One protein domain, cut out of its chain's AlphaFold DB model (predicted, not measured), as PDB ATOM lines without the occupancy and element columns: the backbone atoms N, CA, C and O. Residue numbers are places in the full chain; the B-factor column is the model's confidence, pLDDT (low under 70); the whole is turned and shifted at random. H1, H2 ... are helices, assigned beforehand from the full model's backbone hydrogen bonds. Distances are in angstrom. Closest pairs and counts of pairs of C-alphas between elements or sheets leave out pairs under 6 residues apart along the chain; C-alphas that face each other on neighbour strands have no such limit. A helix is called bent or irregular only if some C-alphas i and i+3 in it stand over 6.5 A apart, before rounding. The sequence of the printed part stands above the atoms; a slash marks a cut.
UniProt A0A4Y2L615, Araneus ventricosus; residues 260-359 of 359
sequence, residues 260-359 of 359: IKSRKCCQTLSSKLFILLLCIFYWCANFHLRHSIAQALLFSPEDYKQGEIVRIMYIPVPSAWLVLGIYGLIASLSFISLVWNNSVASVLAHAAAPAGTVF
ATOM      1  N   ILE A 260     194.647 169.454 143.203       49.22
ATOM      2  CA  ILE A 260     194.201 169.543 144.611       49.22
ATOM      3  C   ILE A 260     193.018 170.514 144.764       49.22
ATOM      4  O   ILE A 260     192.066 170.227 145.494       49.22
ATOM      5  N   LYS A 261     193.017 171.636 144.030       35.53
ATOM      6  CA  LYS A 261     191.921 172.621 144.077       35.53
ATOM      7  C   LYS A 261     190.666 172.121 143.347       35.53
ATOM      8  O   LYS A 261     189.557 172.341 143.834       35.53
ATOM      9  N   SER A 262     190.830 171.385 142.240       41.66
ATOM     10  CA  SER A 262     189.706 170.779 141.508       41.66
ATOM     11  C   SER A 262     189.061 169.620 142.277       41.66
ATOM     12  O   SER A 262     187.835 169.534 142.309       41.66
ATOM     13  N   ARG A 263     189.851 168.798 142.992       47.09
ATOM     14  CA  ARG A 263     189.334 167.721 143.859       47.09
ATOM     15  C   ARG A 263     188.503 168.244 145.029       47.09
ATOM     16  O   ARG A 263     187.417 167.724 145.267       47.09
ATOM     17  N   LYS A 264     188.936 169.326 145.690       37.53
ATOM     18  CA  LYS A 264     188.156 169.964 146.769       37.53
ATOM     19  C   LYS A 264     186.843 170.582 146.260       37.53
ATOM     20  O   LYS A 264     185.809 170.438 146.910       37.53
ATOM     21  N   CYS A 265     186.853 171.219 145.084       38.88
ATOM     22  CA  CYS A 265     185.641 171.759 144.450       38.88
ATOM     23  C   CYS A 265     184.645 170.648 144.068       38.88
ATOM     24  O   CYS A 265     183.456 170.765 144.351       38.88
ATOM     25  N   CYS A 266     185.135 169.532 143.522       46.94
ATOM     26  CA  CYS A 266     184.324 168.367 143.167       46.94
ATOM     27  C   CYS A 266     183.715 167.674 144.404       46.94
ATOM     28  O   CYS A 266     182.529 167.358 144.401       46.94
ATOM     29  N   GLN A 267     184.465 167.551 145.509       52.31
ATOM     30  CA  GLN A 267     183.943 167.044 146.790       52.31
ATOM     31  C   GLN A 267     182.890 167.965 147.425       52.31
ATOM     32  O   GLN A 267     181.906 167.485 147.985       52.31
ATOM     33  N   THR A 268     183.056 169.287 147.315       50.66
ATOM     34  CA  THR A 268     182.119 170.264 147.905       50.66
ATOM     35  C   THR A 268     180.854 170.428 147.052       50.66
ATOM     36  O   THR A 268     179.770 170.690 147.572       50.66
ATOM     37  N   LEU A 269     180.972 170.246 145.733       51.31
ATOM     38  CA  LEU A 269     179.841 170.194 144.805       51.31
ATOM     39  C   LEU A 269     179.048 168.887 144.974       51.31
ATOM     40  O   LEU A 269     177.819 168.922 144.998       51.31
ATOM     41  N   SER A 270     179.744 167.761 145.176       61.12
ATOM     42  CA  SER A 270     179.139 166.455 145.459       61.12
ATOM     43  C   SER A 270     178.349 166.451 146.768       61.12
ATOM     44  O   SER A 270     177.268 165.874 146.808       61.12
ATOM     45  N   SER A 271     178.834 167.104 147.831       60.19
ATOM     46  CA  SER A 271     178.143 167.106 149.129       60.19
ATOM     47  C   SER A 271     176.857 167.939 149.122       60.19
ATOM     48  O   SER A 271     175.832 167.492 149.632       60.19
ATOM     49  N   LYS A 272     176.861 169.118 148.486       66.31
ATOM     50  CA  LYS A 272     175.656 169.959 148.358       66.31
ATOM     51  C   LYS A 272     174.596 169.327 147.458       66.31
ATOM     52  O   LYS A 272     173.407 169.420 147.752       66.31
ATOM     53  N   LEU A 273     175.023 168.672 146.381       67.44
ATOM     54  CA  LEU A 273     174.117 168.003 145.453       67.44
ATOM     55  C   LEU A 273     173.542 166.705 146.029       67.44
ATOM     56  O   LEU A 273     172.372 166.415 145.810       67.44
ATOM     57  N   PHE A 274     174.324 165.977 146.827       66.81
ATOM     58  CA  PHE A 274     173.847 164.826 147.592       66.81
ATOM     59  C   PHE A 274     172.727 165.213 148.567       66.81
ATOM     60  O   PHE A 274     171.674 164.582 148.572       66.81
ATOM     61  N   ILE A 275     172.904 166.299 149.329       72.19
ATOM     62  CA  ILE A 275     171.868 166.804 150.248       72.19
ATOM     63  C   ILE A 275     170.613 167.229 149.474       72.19
ATOM     64  O   ILE A 275     169.501 166.911 149.888       72.19
ATOM     65  N   LEU A 276     170.770 167.901 148.328       74.56
ATOM     66  CA  LEU A 276     169.639 168.289 147.484       74.56
ATOM     67  C   LEU A 276     168.869 167.066 146.960       74.56
ATOM     68  O   LEU A 276     167.644 167.061 147.022       74.56
ATOM     69  N   LEU A 277     169.569 166.033 146.476       70.56
ATOM     70  CA  LEU A 277     168.950 164.795 145.994       70.56
ATOM     71  C   LEU A 277     168.215 164.069 147.119       70.56
ATOM     72  O   LEU A 277     167.061 163.700 146.934       70.56
ATOM     73  N   LEU A 278     168.825 163.935 148.298       71.88
ATOM     74  CA  LEU A 278     168.160 163.349 149.462       71.88
ATOM     75  C   LEU A 278     166.909 164.132 149.867       71.88
ATOM     76  O   LEU A 278     165.883 163.520 150.143       71.88
ATOM     77  N   CYS A 279     166.956 165.466 149.848       75.25
ATOM     78  CA  CYS A 279     165.782 166.296 150.103       75.25
ATOM     79  C   CYS A 279     164.691 166.056 149.052       75.25
ATOM     80  O   CYS A 279     163.542 165.822 149.418       75.25
ATOM     81  N   ILE A 280     165.029 166.068 147.761       78.31
ATOM     82  CA  ILE A 280     164.063 165.823 146.681       78.31
ATOM     83  C   ILE A 280     163.432 164.435 146.835       78.31
ATOM     84  O   ILE A 280     162.209 164.329 146.848       78.31
ATOM     85  N   PHE A 281     164.236 163.387 147.034       74.31
ATOM     86  CA  PHE A 281     163.729 162.026 147.220       74.31
ATOM     87  C   PHE A 281     162.890 161.884 148.489       74.31
ATOM     88  O   PHE A 281     161.858 161.224 148.451       74.31
ATOM     89  N   TYR A 282     163.266 162.547 149.582       78.31
ATOM     90  CA  TYR A 282     162.476 162.571 150.812       78.31
ATOM     91  C   TYR A 282     161.099 163.213 150.597       78.31
ATOM     92  O   TYR A 282     160.082 162.654 151.012       78.31
ATOM     93  N   TRP A 283     161.035 164.359 149.913       79.75
ATOM     94  CA  TRP A 283     159.768 165.024 149.598       79.75
ATOM     95  C   TRP A 283     158.921 164.211 148.608       79.75
ATOM     96  O   TRP A 283     157.720 164.049 148.834       79.75
ATOM     97  N   CYS A 284     159.531 163.629 147.572       75.50
ATOM     98  CA  CYS A 284     158.855 162.742 146.621       75.50
ATOM     99  C   CYS A 284     158.310 161.475 147.294       75.50
ATOM    100  O   CYS A 284     157.174 161.082 147.030       75.50
ATOM    101  N   ALA A 285     159.071 160.868 148.206       76.19
ATOM    102  CA  ALA A 285     158.641 159.702 148.967       76.19
ATOM    103  C   ALA A 285     157.463 160.022 149.889       76.19
ATOM    104  O   ALA A 285     156.478 159.290 149.906       76.19
ATOM    105  N   ASN A 286     157.517 161.148 150.604       78.06
ATOM    106  CA  ASN A 286     156.411 161.594 151.451       78.06
ATOM    107  C   ASN A 286     155.142 161.881 150.638       78.06
ATOM    108  O   ASN A 286     154.042 161.534 151.069       78.06
ATOM    109  N   PHE A 287     155.282 162.498 149.462       82.06
ATOM    110  CA  PHE A 287     154.158 162.752 148.566       82.06
ATOM    111  C   PHE A 287     153.541 161.444 148.052       82.06
ATOM    112  O   PHE A 287     152.329 161.253 148.172       82.06
ATOM    113  N   HIS A 288     154.361 160.512 147.555       77.69
ATOM    114  CA  HIS A 288     153.877 159.222 147.061       77.69
ATOM    115  C   HIS A 288     153.267 158.352 148.154       77.69
ATOM    116  O   HIS A 288     152.233 157.739 147.908       77.69
ATOM    117  N   LEU A 289     153.838 158.339 149.358       80.06
ATOM    118  CA  LEU A 289     153.295 157.578 150.480       80.06
ATOM    119  C   LEU A 289     151.921 158.116 150.905       80.06
ATOM    120  O   LEU A 289     150.986 157.344 151.098       80.06
ATOM    121  N   ARG A 290     151.757 159.442 150.986       80.00
ATOM    122  CA  ARG A 290     150.456 160.062 151.297       80.00
ATOM    123  C   ARG A 290     149.420 159.791 150.210       80.00
ATOM    124  O   ARG A 290     148.274 159.489 150.530       80.00
ATOM    125  N   HIS A 291     149.819 159.875 148.941       77.62
ATOM    126  CA  HIS A 291     148.936 159.595 147.811       77.62
ATOM    127  C   HIS A 291     148.516 158.119 147.762       77.62
ATOM    128  O   HIS A 291     147.338 157.818 147.603       77.62
ATOM    129  N   SER A 292     149.467 157.211 147.978       73.75
ATOM    130  CA  SER A 292     149.263 155.764 148.082       73.75
ATOM    131  C   SER A 292     148.257 155.401 149.175       73.75
ATOM    132  O   SER A 292     147.275 154.713 148.905       73.75
ATOM    133  N   ILE A 293     148.453 155.917 150.392       82.00
ATOM    134  CA  ILE A 293     147.563 155.644 151.527       82.00
ATOM    135  C   ILE A 293     146.162 156.208 151.261       82.00
ATOM    136  O   ILE A 293     145.165 155.543 151.540       82.00
ATOM    137  N   ALA A 294     146.071 157.407 150.674       80.00
ATOM    138  CA  ALA A 294     144.789 157.990 150.286       80.00
ATOM    139  C   ALA A 294     144.056 157.123 149.248       80.00
ATOM    140  O   ALA A 294     142.852 156.909 149.372       80.00
ATOM    141  N   GLN A 295     144.771 156.573 148.263       70.94
ATOM    142  CA  GLN A 295     144.198 155.658 147.272       70.94
ATOM    143  C   GLN A 295     143.769 154.318 147.875       70.94
ATOM    144  O   GLN A 295     142.677 153.835 147.568       70.94
ATOM    145  N   ALA A 296     144.575 153.757 148.778       75.25
ATOM    146  CA  ALA A 296     144.267 152.508 149.464       75.25
ATOM    147  C   ALA A 296     142.977 152.611 150.294       75.25
ATOM    148  O   ALA A 296     142.153 151.698 150.271       75.25
ATOM    149  N   LEU A 297     142.771 153.724 151.006       75.38
ATOM    150  CA  LEU A 297     141.629 153.886 151.913       75.38
ATOM    151  C   LEU A 297     140.356 154.376 151.212       75.38
ATOM    152  O   LEU A 297     139.275 153.895 151.534       75.38
ATOM    153  N   LEU A 298     140.469 155.318 150.270       75.38
ATOM    154  CA  LEU A 298     139.299 156.009 149.709       75.38
ATOM    155  C   LEU A 298     138.788 155.403 148.400       75.38
ATOM    156  O   LEU A 298     137.603 155.531 148.105       75.38
ATOM    157  N   PHE A 299     139.661 154.780 147.602       70.62
ATOM    158  CA  PHE A 299     139.336 154.426 146.215       70.62
ATOM    159  C   PHE A 299     139.430 152.935 145.902       70.62
ATOM    160  O   PHE A 299     138.946 152.532 144.846       70.62
ATOM    161  N   SER A 300     140.039 152.117 146.768       70.69
ATOM    162  CA  SER A 300     140.143 150.677 146.514       70.69
ATOM    163  C   SER A 300     138.901 149.925 147.033       70.69
ATOM    164  O   SER A 300     138.622 149.959 148.237       70.69
ATOM    165  N   PRO A 301     138.114 149.288 146.143       70.62
ATOM    166  CA  PRO A 301     137.083 148.339 146.542       70.62
ATOM    167  C   PRO A 301     137.713 146.985 146.902       70.62
ATOM    168  O   PRO A 301     138.818 146.663 146.465       70.62
ATOM    169  N   GLU A 302     136.995 146.180 147.680       70.38
ATOM    170  CA  GLU A 302     137.418 144.828 148.061       70.38
ATOM    171  C   GLU A 302     137.521 143.886 146.844       70.38
ATOM    172  O   GLU A 302     136.645 143.854 145.971       70.38
ATOM    173  N   ASP A 303     138.614 143.115 146.772       69.12
ATOM    174  CA  ASP A 303     138.818 142.134 145.704       69.12
ATOM    175  C   ASP A 303     138.067 140.836 146.022       69.12
ATOM    176  O   ASP A 303     138.062 140.357 147.153       69.12
ATOM    177  N   TYR A 304     137.459 140.219 145.011       55.22
ATOM    178  CA  TYR A 304     136.635 139.020 145.170       55.22
ATOM    179  C   TYR A 304     137.389 137.832 145.795       55.22
ATOM    180  O   TYR A 304     136.788 137.039 146.514       55.22
ATOM    181  N   LYS A 305     138.696 137.690 145.531       69.19
ATOM    182  CA  LYS A 305     139.492 136.557 146.048       69.19
ATOM    183  C   LYS A 305     140.353 136.901 147.254       69.19
ATOM    184  O   LYS A 305     140.736 136.005 148.000       69.19
ATOM    185  N   GLN A 306     140.714 138.170 147.402       49.16
ATOM    186  CA  GLN A 306     141.694 138.618 148.393       49.16
ATOM    187  C   GLN A 306     141.082 139.574 149.427       49.16
ATOM    188  O   GLN A 306     141.750 139.929 150.394       49.16
ATOM    189  N   GLY A 307     139.809 139.954 149.273       77.06
ATOM    190  CA  GLY A 307     139.095 140.854 150.172       77.06
ATOM    191  C   GLY A 307     139.864 142.155 150.396       77.06
ATOM    192  O   GLY A 307     140.373 142.777 149.462       77.06
ATOM    193  N   GLU A 308     140.011 142.515 151.668       76.06
ATOM    194  CA  GLU A 308     140.726 143.706 152.137       76.06
ATOM    195  C   GLU A 308     142.260 143.610 151.997       76.06
ATOM    196  O   GLU A 308     142.959 144.622 152.070       76.06
ATOM    197  N   ILE A 309     142.821 142.421 151.738       77.94
ATOM    198  CA  ILE A 309     144.278 142.233 151.589       77.94
ATOM    199  C   ILE A 309     144.799 142.932 150.328       77.94
ATOM    200  O   ILE A 309     145.964 143.334 150.290       77.94
ATOM    201  N   VAL A 310     143.941 143.173 149.328       76.88
ATOM    202  CA  VAL A 310     144.324 143.911 148.113       76.88
ATOM    203  C   VAL A 310     144.844 145.319 148.439       76.88
ATOM    204  O   VAL A 310     145.708 145.840 147.733       76.88
ATOM    205  N   ARG A 311     144.407 145.910 149.562       78.88
ATOM    206  CA  ARG A 311     144.843 147.241 150.006       78.88
ATOM    207  C   ARG A 311     146.327 147.298 150.361       78.88
ATOM    208  O   ARG A 311     146.953 148.342 150.197       78.88
ATOM    209  N   ILE A 312     146.910 146.178 150.793       80.75
ATOM    210  CA  ILE A 312     148.330 146.092 151.166       80.75
ATOM    211  C   ILE A 312     149.228 146.332 149.949       80.75
ATOM    212  O   ILE A 312     150.307 146.900 150.096       80.75
ATOM    213  N   MET A 313     148.770 145.986 148.741       80.69
ATOM    214  CA  MET A 313     149.509 146.194 147.493       80.69
ATOM    215  C   MET A 313     149.810 147.677 147.218       80.69
ATOM    216  O   MET A 313     150.832 147.997 146.607       80.69
ATOM    217  N   TYR A 314     148.971 148.591 147.715       78.06
ATOM    218  CA  TYR A 314     149.139 150.020 147.465       78.06
ATOM    219  C   TYR A 314     150.365 150.625 148.136       78.06
ATOM    220  O   TYR A 314     150.835 151.664 147.682       78.06
ATOM    221  N   ILE A 315     150.917 149.977 149.159       78.69
ATOM    222  CA  ILE A 315     152.086 150.456 149.903       78.69
ATOM    223  C   ILE A 315     153.401 150.197 149.131       78.69
ATOM    224  O   ILE A 315     154.119 151.163 148.869       78.69
ATOM    225  N   PRO A 316     153.739 148.953 148.725       83.69
ATOM    226  CA  PRO A 316     155.015 148.654 148.072       83.69
ATOM    227  C   PRO A 316     155.071 149.012 146.581       83.69
ATOM    228  O   PRO A 316     156.156 149.188 146.031       83.69
ATOM    229  N   VAL A 317     153.942 149.107 145.875       80.69
ATOM    230  CA  VAL A 317     153.977 149.350 144.420       80.69
ATOM    231  C   VAL A 317     154.499 150.755 144.070       80.69
ATOM    232  O   VAL A 317     155.364 150.867 143.199       80.69
ATOM    233  N   PRO A 318     154.092 151.837 144.758       78.81
ATOM    234  CA  PRO A 318     154.668 153.165 144.547       78.81
ATOM    235  C   PRO A 318     156.129 153.279 145.004       78.81
ATOM    236  O   PRO A 318     156.902 154.006 144.379       78.81
ATOM    237  N   SER A 319     156.544 152.552 146.052       78.69
ATOM    238  CA  SER A 319     157.956 152.535 146.467       78.69
ATOM    239  C   SER A 319     158.836 151.824 145.435       78.69
ATOM    240  O   SER A 319     159.923 152.310 145.122       78.69
ATOM    241  N   ALA A 320     158.330 150.759 144.803       82.56
ATOM    242  CA  ALA A 320     159.014 150.076 143.707       82.56
ATOM    243  C   ALA A 320     159.251 150.990 142.486       82.56
ATOM    244  O   ALA A 320     160.261 150.868 141.796       82.56
ATOM    245  N   TRP A 321     158.363 151.951 142.226       80.44
ATOM    246  CA  TRP A 321     158.557 152.929 141.150       80.44
ATOM    247  C   TRP A 321     159.659 153.938 141.454       80.44
ATOM    248  O   TRP A 321     160.470 154.255 140.581       80.44
ATOM    249  N   LEU A 322     159.728 154.404 142.701       81.88
ATOM    250  CA  LEU A 322     160.799 155.291 143.144       81.88
ATOM    251  C   LEU A 322     162.160 154.603 143.061       81.88
ATOM    252  O   LEU A 322     163.107 155.190 142.533       81.88
ATOM    253  N   VAL A 323     162.249 153.349 143.511       85.56
ATOM    254  CA  VAL A 323     163.511 152.610 143.462       85.56
ATOM    255  C   VAL A 323     163.939 152.324 142.019       85.56
ATOM    256  O   VAL A 323     165.101 152.534 141.669       85.56
ATOM    257  N   LEU A 324     163.001 151.952 141.139       85.94
ATOM    258  CA  LEU A 324     163.284 151.718 139.721       85.94
ATOM    259  C   LEU A 324     163.765 152.997 139.020       85.94
ATOM    260  O   LEU A 324     164.711 152.949 138.233       85.94
ATOM    261  N   GLY A 325     163.173 154.149 139.347       83.56
ATOM    262  CA  GLY A 325     163.620 155.450 138.851       83.56
ATOM    263  C   GLY A 325     165.046 155.795 139.288       83.56
ATOM    264  O   GLY A 325     165.840 156.268 138.474       83.56
ATOM    265  N   ILE A 326     165.407 155.508 140.544       84.81
ATOM    266  CA  ILE A 326     166.761 155.745 141.068       84.81
ATOM    267  C   ILE A 326     167.778 154.809 140.407       84.81
ATOM    268  O   ILE A 326     168.831 155.268 139.964       84.81
ATOM    269  N   TYR A 327     167.467 153.518 140.265       87.25
ATOM    270  CA  TYR A 327     168.350 152.583 139.564       87.25
ATOM    271  C   TYR A 327     168.493 152.923 138.074       87.25
ATOM    272  O   TYR A 327     169.598 152.845 137.538       87.25
ATOM    273  N   GLY A 328     167.422 153.376 137.416       90.19
ATOM    274  CA  GLY A 328     167.473 153.877 136.039       90.19
ATOM    275  C   GLY A 328     168.327 155.142 135.898       90.19
ATOM    276  O   GLY A 328     169.104 155.276 134.949       90.19
ATOM    277  N   LEU A 329     168.254 156.051 136.875       86.31
ATOM    278  CA  LEU A 329     169.126 157.224 136.948       86.31
ATOM    279  C   LEU A 329     170.598 156.807 137.099       86.31
ATOM    280  O   LEU A 329     171.449 157.298 136.362       86.31
ATOM    281  N   ILE A 330     170.907 155.877 138.008       88.75
ATOM    282  CA  ILE A 330     172.272 155.363 138.195       88.75
ATOM    283  C   ILE A 330     172.775 154.719 136.897       88.75
ATOM    284  O   ILE A 330     173.860 155.058 136.433       88.75
ATOM    285  N   ALA A 331     171.971 153.860 136.264       91.00
ATOM    286  CA  ALA A 331     172.333 153.179 135.023       91.00
ATOM    287  C   ALA A 331     172.598 154.158 133.867       91.00
ATOM    288  O   ALA A 331     173.600 154.032 133.160       91.00
ATOM    289  N   SER A 332     171.739 155.165 133.692       89.69
ATOM    290  CA  SER A 332     171.913 156.188 132.655       89.69
ATOM    291  C   SER A 332     173.138 157.070 132.912       89.69
ATOM    292  O   SER A 332     173.915 157.309 131.987       89.69
ATOM    293  N   LEU A 333     173.385 157.488 134.157       85.88
ATOM    294  CA  LEU A 333     174.588 158.240 134.530       85.88
ATOM    295  C   LEU A 333     175.869 157.418 134.328       85.88
ATOM    296  O   LEU A 333     176.861 157.944 133.819       85.88
ATOM    297  N   SER A 334     175.843 156.126 134.655       87.12
ATOM    298  CA  SER A 334     176.954 155.208 134.391       87.12
ATOM    299  C   SER A 334     177.214 155.041 132.894       87.12
ATOM    300  O   SER A 334     178.367 155.105 132.474       87.12
ATOM    301  N   PHE A 335     176.171 154.904 132.071       90.44
ATOM    302  CA  PHE A 335     176.309 154.825 130.615       90.44
ATOM    303  C   PHE A 335     176.896 156.112 130.021       90.44
ATOM    304  O   PHE A 335     177.840 156.063 129.231       90.44
ATOM    305  N   ILE A 336     176.402 157.274 130.457       89.00
ATOM    306  CA  ILE A 336     176.909 158.582 130.019       89.00
ATOM    307  C   ILE A 336     178.383 158.752 130.406       89.00
ATOM    308  O   ILE A 336     179.178 159.250 129.606       89.00
ATOM    309  N   SER A 337     178.763 158.308 131.608       87.31
ATOM    310  CA  SER A 337     180.158 158.319 132.053       87.31
ATOM    311  C   SER A 337     181.057 157.465 131.159       87.31
ATOM    312  O   SER A 337     182.226 157.805 131.009       87.31
ATOM    313  N   LEU A 338     180.538 156.377 130.586       88.44
ATOM    314  CA  LEU A 338     181.304 155.421 129.786       88.44
ATOM    315  C   LEU A 338     181.450 155.880 128.327       88.44
ATOM    316  O   LEU A 338     182.544 155.814 127.777       88.44
ATOM    317  N   VAL A 339     180.378 156.404 127.723       94.12
ATOM    318  CA  VAL A 339     180.377 156.860 126.320       94.12
ATOM    319  C   VAL A 339     181.098 158.197 126.145       94.12
ATOM    320  O   VAL A 339     181.877 158.359 125.210       94.12
ATOM    321  N   TRP A 340     180.857 159.161 127.042       90.94
ATOM    322  CA  TRP A 340     181.409 160.521 126.926       90.94
ATOM    323  C   TRP A 340     182.584 160.797 127.867       90.94
ATOM    324  O   TRP A 340     183.038 161.937 127.946       90.94
ATOM    325  N   ASN A 341     183.068 159.780 128.588       84.62
ATOM    326  CA  ASN A 341     184.164 159.894 129.556       84.62
ATOM    327  C   ASN A 341     183.988 161.083 130.528       84.62
ATOM    328  O   ASN A 341     184.920 161.837 130.818       84.62
ATOM    329  N   ASN A 342     182.750 161.304 130.982       80.62
ATOM    330  CA  ASN A 342     182.390 162.450 131.809       80.62
ATOM    331  C   ASN A 342     182.527 162.112 133.300       80.62
ATOM    332  O   ASN A 342     181.704 161.393 133.864       80.62
ATOM    333  N   SER A 343     183.533 162.695 133.956       79.19
ATOM    334  CA  SER A 343     183.823 162.474 135.380       79.19
ATOM    335  C   SER A 343     182.757 163.017 136.339       79.19
ATOM    336  O   SER A 343     182.686 162.576 137.480       79.19
ATOM    337  N   VAL A 344     181.898 163.944 135.903       78.31
ATOM    338  CA  VAL A 344     180.790 164.445 136.731       78.31
ATOM    339  C   VAL A 344     179.684 163.390 136.839       78.31
ATOM    340  O   VAL A 344     179.076 163.246 137.896       78.31
ATOM    341  N   ALA A 345     179.450 162.609 135.780       75.12
ATOM    342  CA  ALA A 345     178.399 161.593 135.752       75.12
ATOM    343  C   ALA A 345     178.681 160.422 136.715       75.12
ATOM    344  O   ALA A 345     177.768 159.950 137.391       75.12
ATOM    345  N   SER A 346     179.944 160.005 136.857       78.88
ATOM    346  CA  SER A 346     180.331 158.935 137.791       78.88
ATOM    347  C   SER A 346     180.203 159.339 139.265       78.88
ATOM    348  O   SER A 346     179.803 158.517 140.097       78.88
ATOM    349  N   VAL A 347     180.477 160.607 139.590       80.88
ATOM    350  CA  VAL A 347     180.299 161.168 140.941       80.88
ATOM    351  C   VAL A 347     178.811 161.286 141.289       80.88
ATOM    352  O   VAL A 347     178.413 160.963 142.407       80.88
ATOM    353  N   LEU A 348     177.970 161.673 140.324       79.12
ATOM    354  CA  LEU A 348     176.513 161.719 140.496       79.12
ATOM    355  C   LEU A 348     175.905 160.334 140.743       79.12
ATOM    356  O   LEU A 348     175.055 160.193 141.620       79.12
ATOM    357  N   ALA A 349     176.361 159.312 140.013       82.25
ATOM    358  CA  ALA A 349     175.900 157.938 140.200       82.25
ATOM    359  C   ALA A 349     176.225 157.412 141.612       82.25
ATOM    360  O   ALA A 349     175.366 156.819 142.262       82.25
ATOM    361  N   HIS A 350     177.427 157.702 142.129       80.62
ATOM    362  CA  HIS A 350     177.807 157.347 143.502       80.62
ATOM    363  C   HIS A 350     176.983 158.091 144.558       80.62
ATOM    364  O   HIS A 350     176.618 157.504 145.573       80.62
ATOM    365  N   ALA A 351     176.656 159.364 144.319       79.44
ATOM    366  CA  ALA A 351     175.809 160.140 145.221       79.44
ATOM    367  C   ALA A 351     174.351 159.635 145.241       79.44
ATOM    368  O   ALA A 351     173.685 159.731 146.267       79.44
ATOM    369  N   ALA A 352     173.845 159.078 144.138       79.31
ATOM    370  CA  ALA A 352     172.487 158.536 144.065       79.31
ATOM    371  C   ALA A 352     172.341 157.140 144.707       79.31
ATOM    372  O   ALA A 352     171.235 156.766 145.101       79.31
ATOM    373  N   ALA A 353     173.432 156.378 144.854       81.38
ATOM    374  CA  ALA A 353     173.388 154.988 145.320       81.38
ATOM    375  C   ALA A 353     172.775 154.793 146.727       81.38
ATOM    376  O   ALA A 353     171.908 153.929 146.858       81.38
ATOM    377  N   PRO A 354     173.110 155.592 147.765       79.44
ATOM    378  CA  PRO A 354     172.503 155.428 149.088       79.44
ATOM    379  C   PRO A 354     170.985 155.640 149.079       79.44
ATOM    380  O   PRO A 354     170.267 154.933 149.779       79.44
ATOM    381  N   ALA A 355     170.479 156.561 148.251       76.00
ATOM    382  CA  ALA A 355     169.044 156.821 148.154       76.00
ATOM    383  C   ALA A 355     168.275 155.604 147.616       76.00
ATOM    384  O   ALA A 355     167.184 155.318 148.097       76.00
ATOM    385  N   GLY A 356     168.858 154.853 146.676       76.56
ATOM    386  CA  GLY A 356     168.253 153.636 146.122       76.56
ATOM    387  C   GLY A 356     168.231 152.444 147.083       76.56
ATOM    388  O   GLY A 356     167.476 151.511 146.855       76.56
ATOM    389  N   THR A 357     169.031 152.461 148.157       77.69
ATOM    390  CA  THR A 357     169.046 151.381 149.166       77.69
ATOM    391  C   THR A 357     167.993 151.532 150.262       77.69
ATOM    392  O   THR A 357     167.763 150.595 151.019       77.69
ATOM    393  N   VAL A 358     167.382 152.714 150.382       77.00
ATOM    394  CA  VAL A 358     166.413 153.035 151.446       77.00
ATOM    395  C   VAL A 358     164.978 152.633 151.066       77.00
ATOM    396  O   VAL A 358     164.134 152.521 151.954       77.00
ATOM    397  N   PHE A 359     164.707 152.413 149.776       67.75
ATOM    398  CA  PHE A 359     163.396 152.044 149.223       67.75
ATOM    399  C   PHE A 359     163.353 150.580 148.794       67.75
ATOM    400  O   PHE A 359     162.264 149.979 148.930       67.75
TER     401      PHE A 359
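What this domain is: This is residues 260 to 359 of the 359 residues of a protein of Araneus ventricosus (UniProt A0A4Y2L615). The domain is a long, thin rod in which one long helix, H1, runs along most of the length, and the chain then folds back beside it through the short H2 and the longer H3. H1 and H3 come together near the beginning of H3 and spread apart farther on, where the last helix, H4, turns back and packs on both, making a three-helix up-and-down bundle of H1, H3 and H4. Residues 260 to 265 of H1 stick out at one end. The printed part has 100 residues with four named helices, H1 to H4 in that order, and no named strand; the class is all helix. The whole is loose, with a radius of gyration of the C-alphas of 18.4 A and spans of 64 by 25 by 16 A.

Where its parts are: H1 holds residues 260 to 298, begins at C-alpha 260 at (194.201, 169.543, 144.611) and is 56.8 A long from first to last C-alpha. H2, residues 308 to 314, is 11.5 A long. H3, residues 316 to 339, measures 34.4 A and ends at C-alpha 339 at (180.377, 156.860, 126.320). H4, residues 343 to 357, measures 23.1 A and ends at C-alpha 357 at (169.046, 151.381, 149.166). H4 is irregular, but only just: C-alphas 351 and 354 are 6.9 A apart.

How they stand to each other: H1 is the hub and touches the three other helices. With residues 292 to 297 alone it touches H2, opposite ways at a shallow tilt of 24 degrees; the two form a helical hairpin, and their closest C-alphas, of Ala 296 and Arg 311, are 5.3 A apart. With residues 285 to 292 alone H1 touches residues 318 to 322 of H3, opposite ways at a shallow tilt of 27 degrees; the closest C-alphas, of His 288 and Pro 318, are 6.6 A apart. With residues 270 to 281 alone H1 touches H4, the same way at a tilt of 36 degrees, only just steep; the closest C-alphas are those of Phe 274 and Ala 351, 5.6 A apart. H3 and H4 touch as a helical hairpin, opposite ways at a shallow tilt of 19 degrees, with 26 pairs of C-alphas within 8 A; the closest, of Ile 330 and Ala 349, are 4.9 A apart. H2 and H3 meet only through their link, and H2 and H4 are apart. Every O i to N i+4 pair is within hydrogen-bond range in H1 and H3, against 8 of 11 in H4 and 0 of 3 in H2, where 4 of 4 O i to N i+3 pairs are.

The domain as a whole: The two C-alphas farthest apart, of Ile 260 and Tyr 304, are 65.2 A apart. The printed part has no cut and ends at Phe 359, the chain's last residue. The links from H2 to H3 and from H3 to H4 are tight, and the link from H1 to H2, with 9 residues, is short. The mean pLDDT of the printed part is 74.9; residues 260 to 274, 303 to 306 and 359 are under 70.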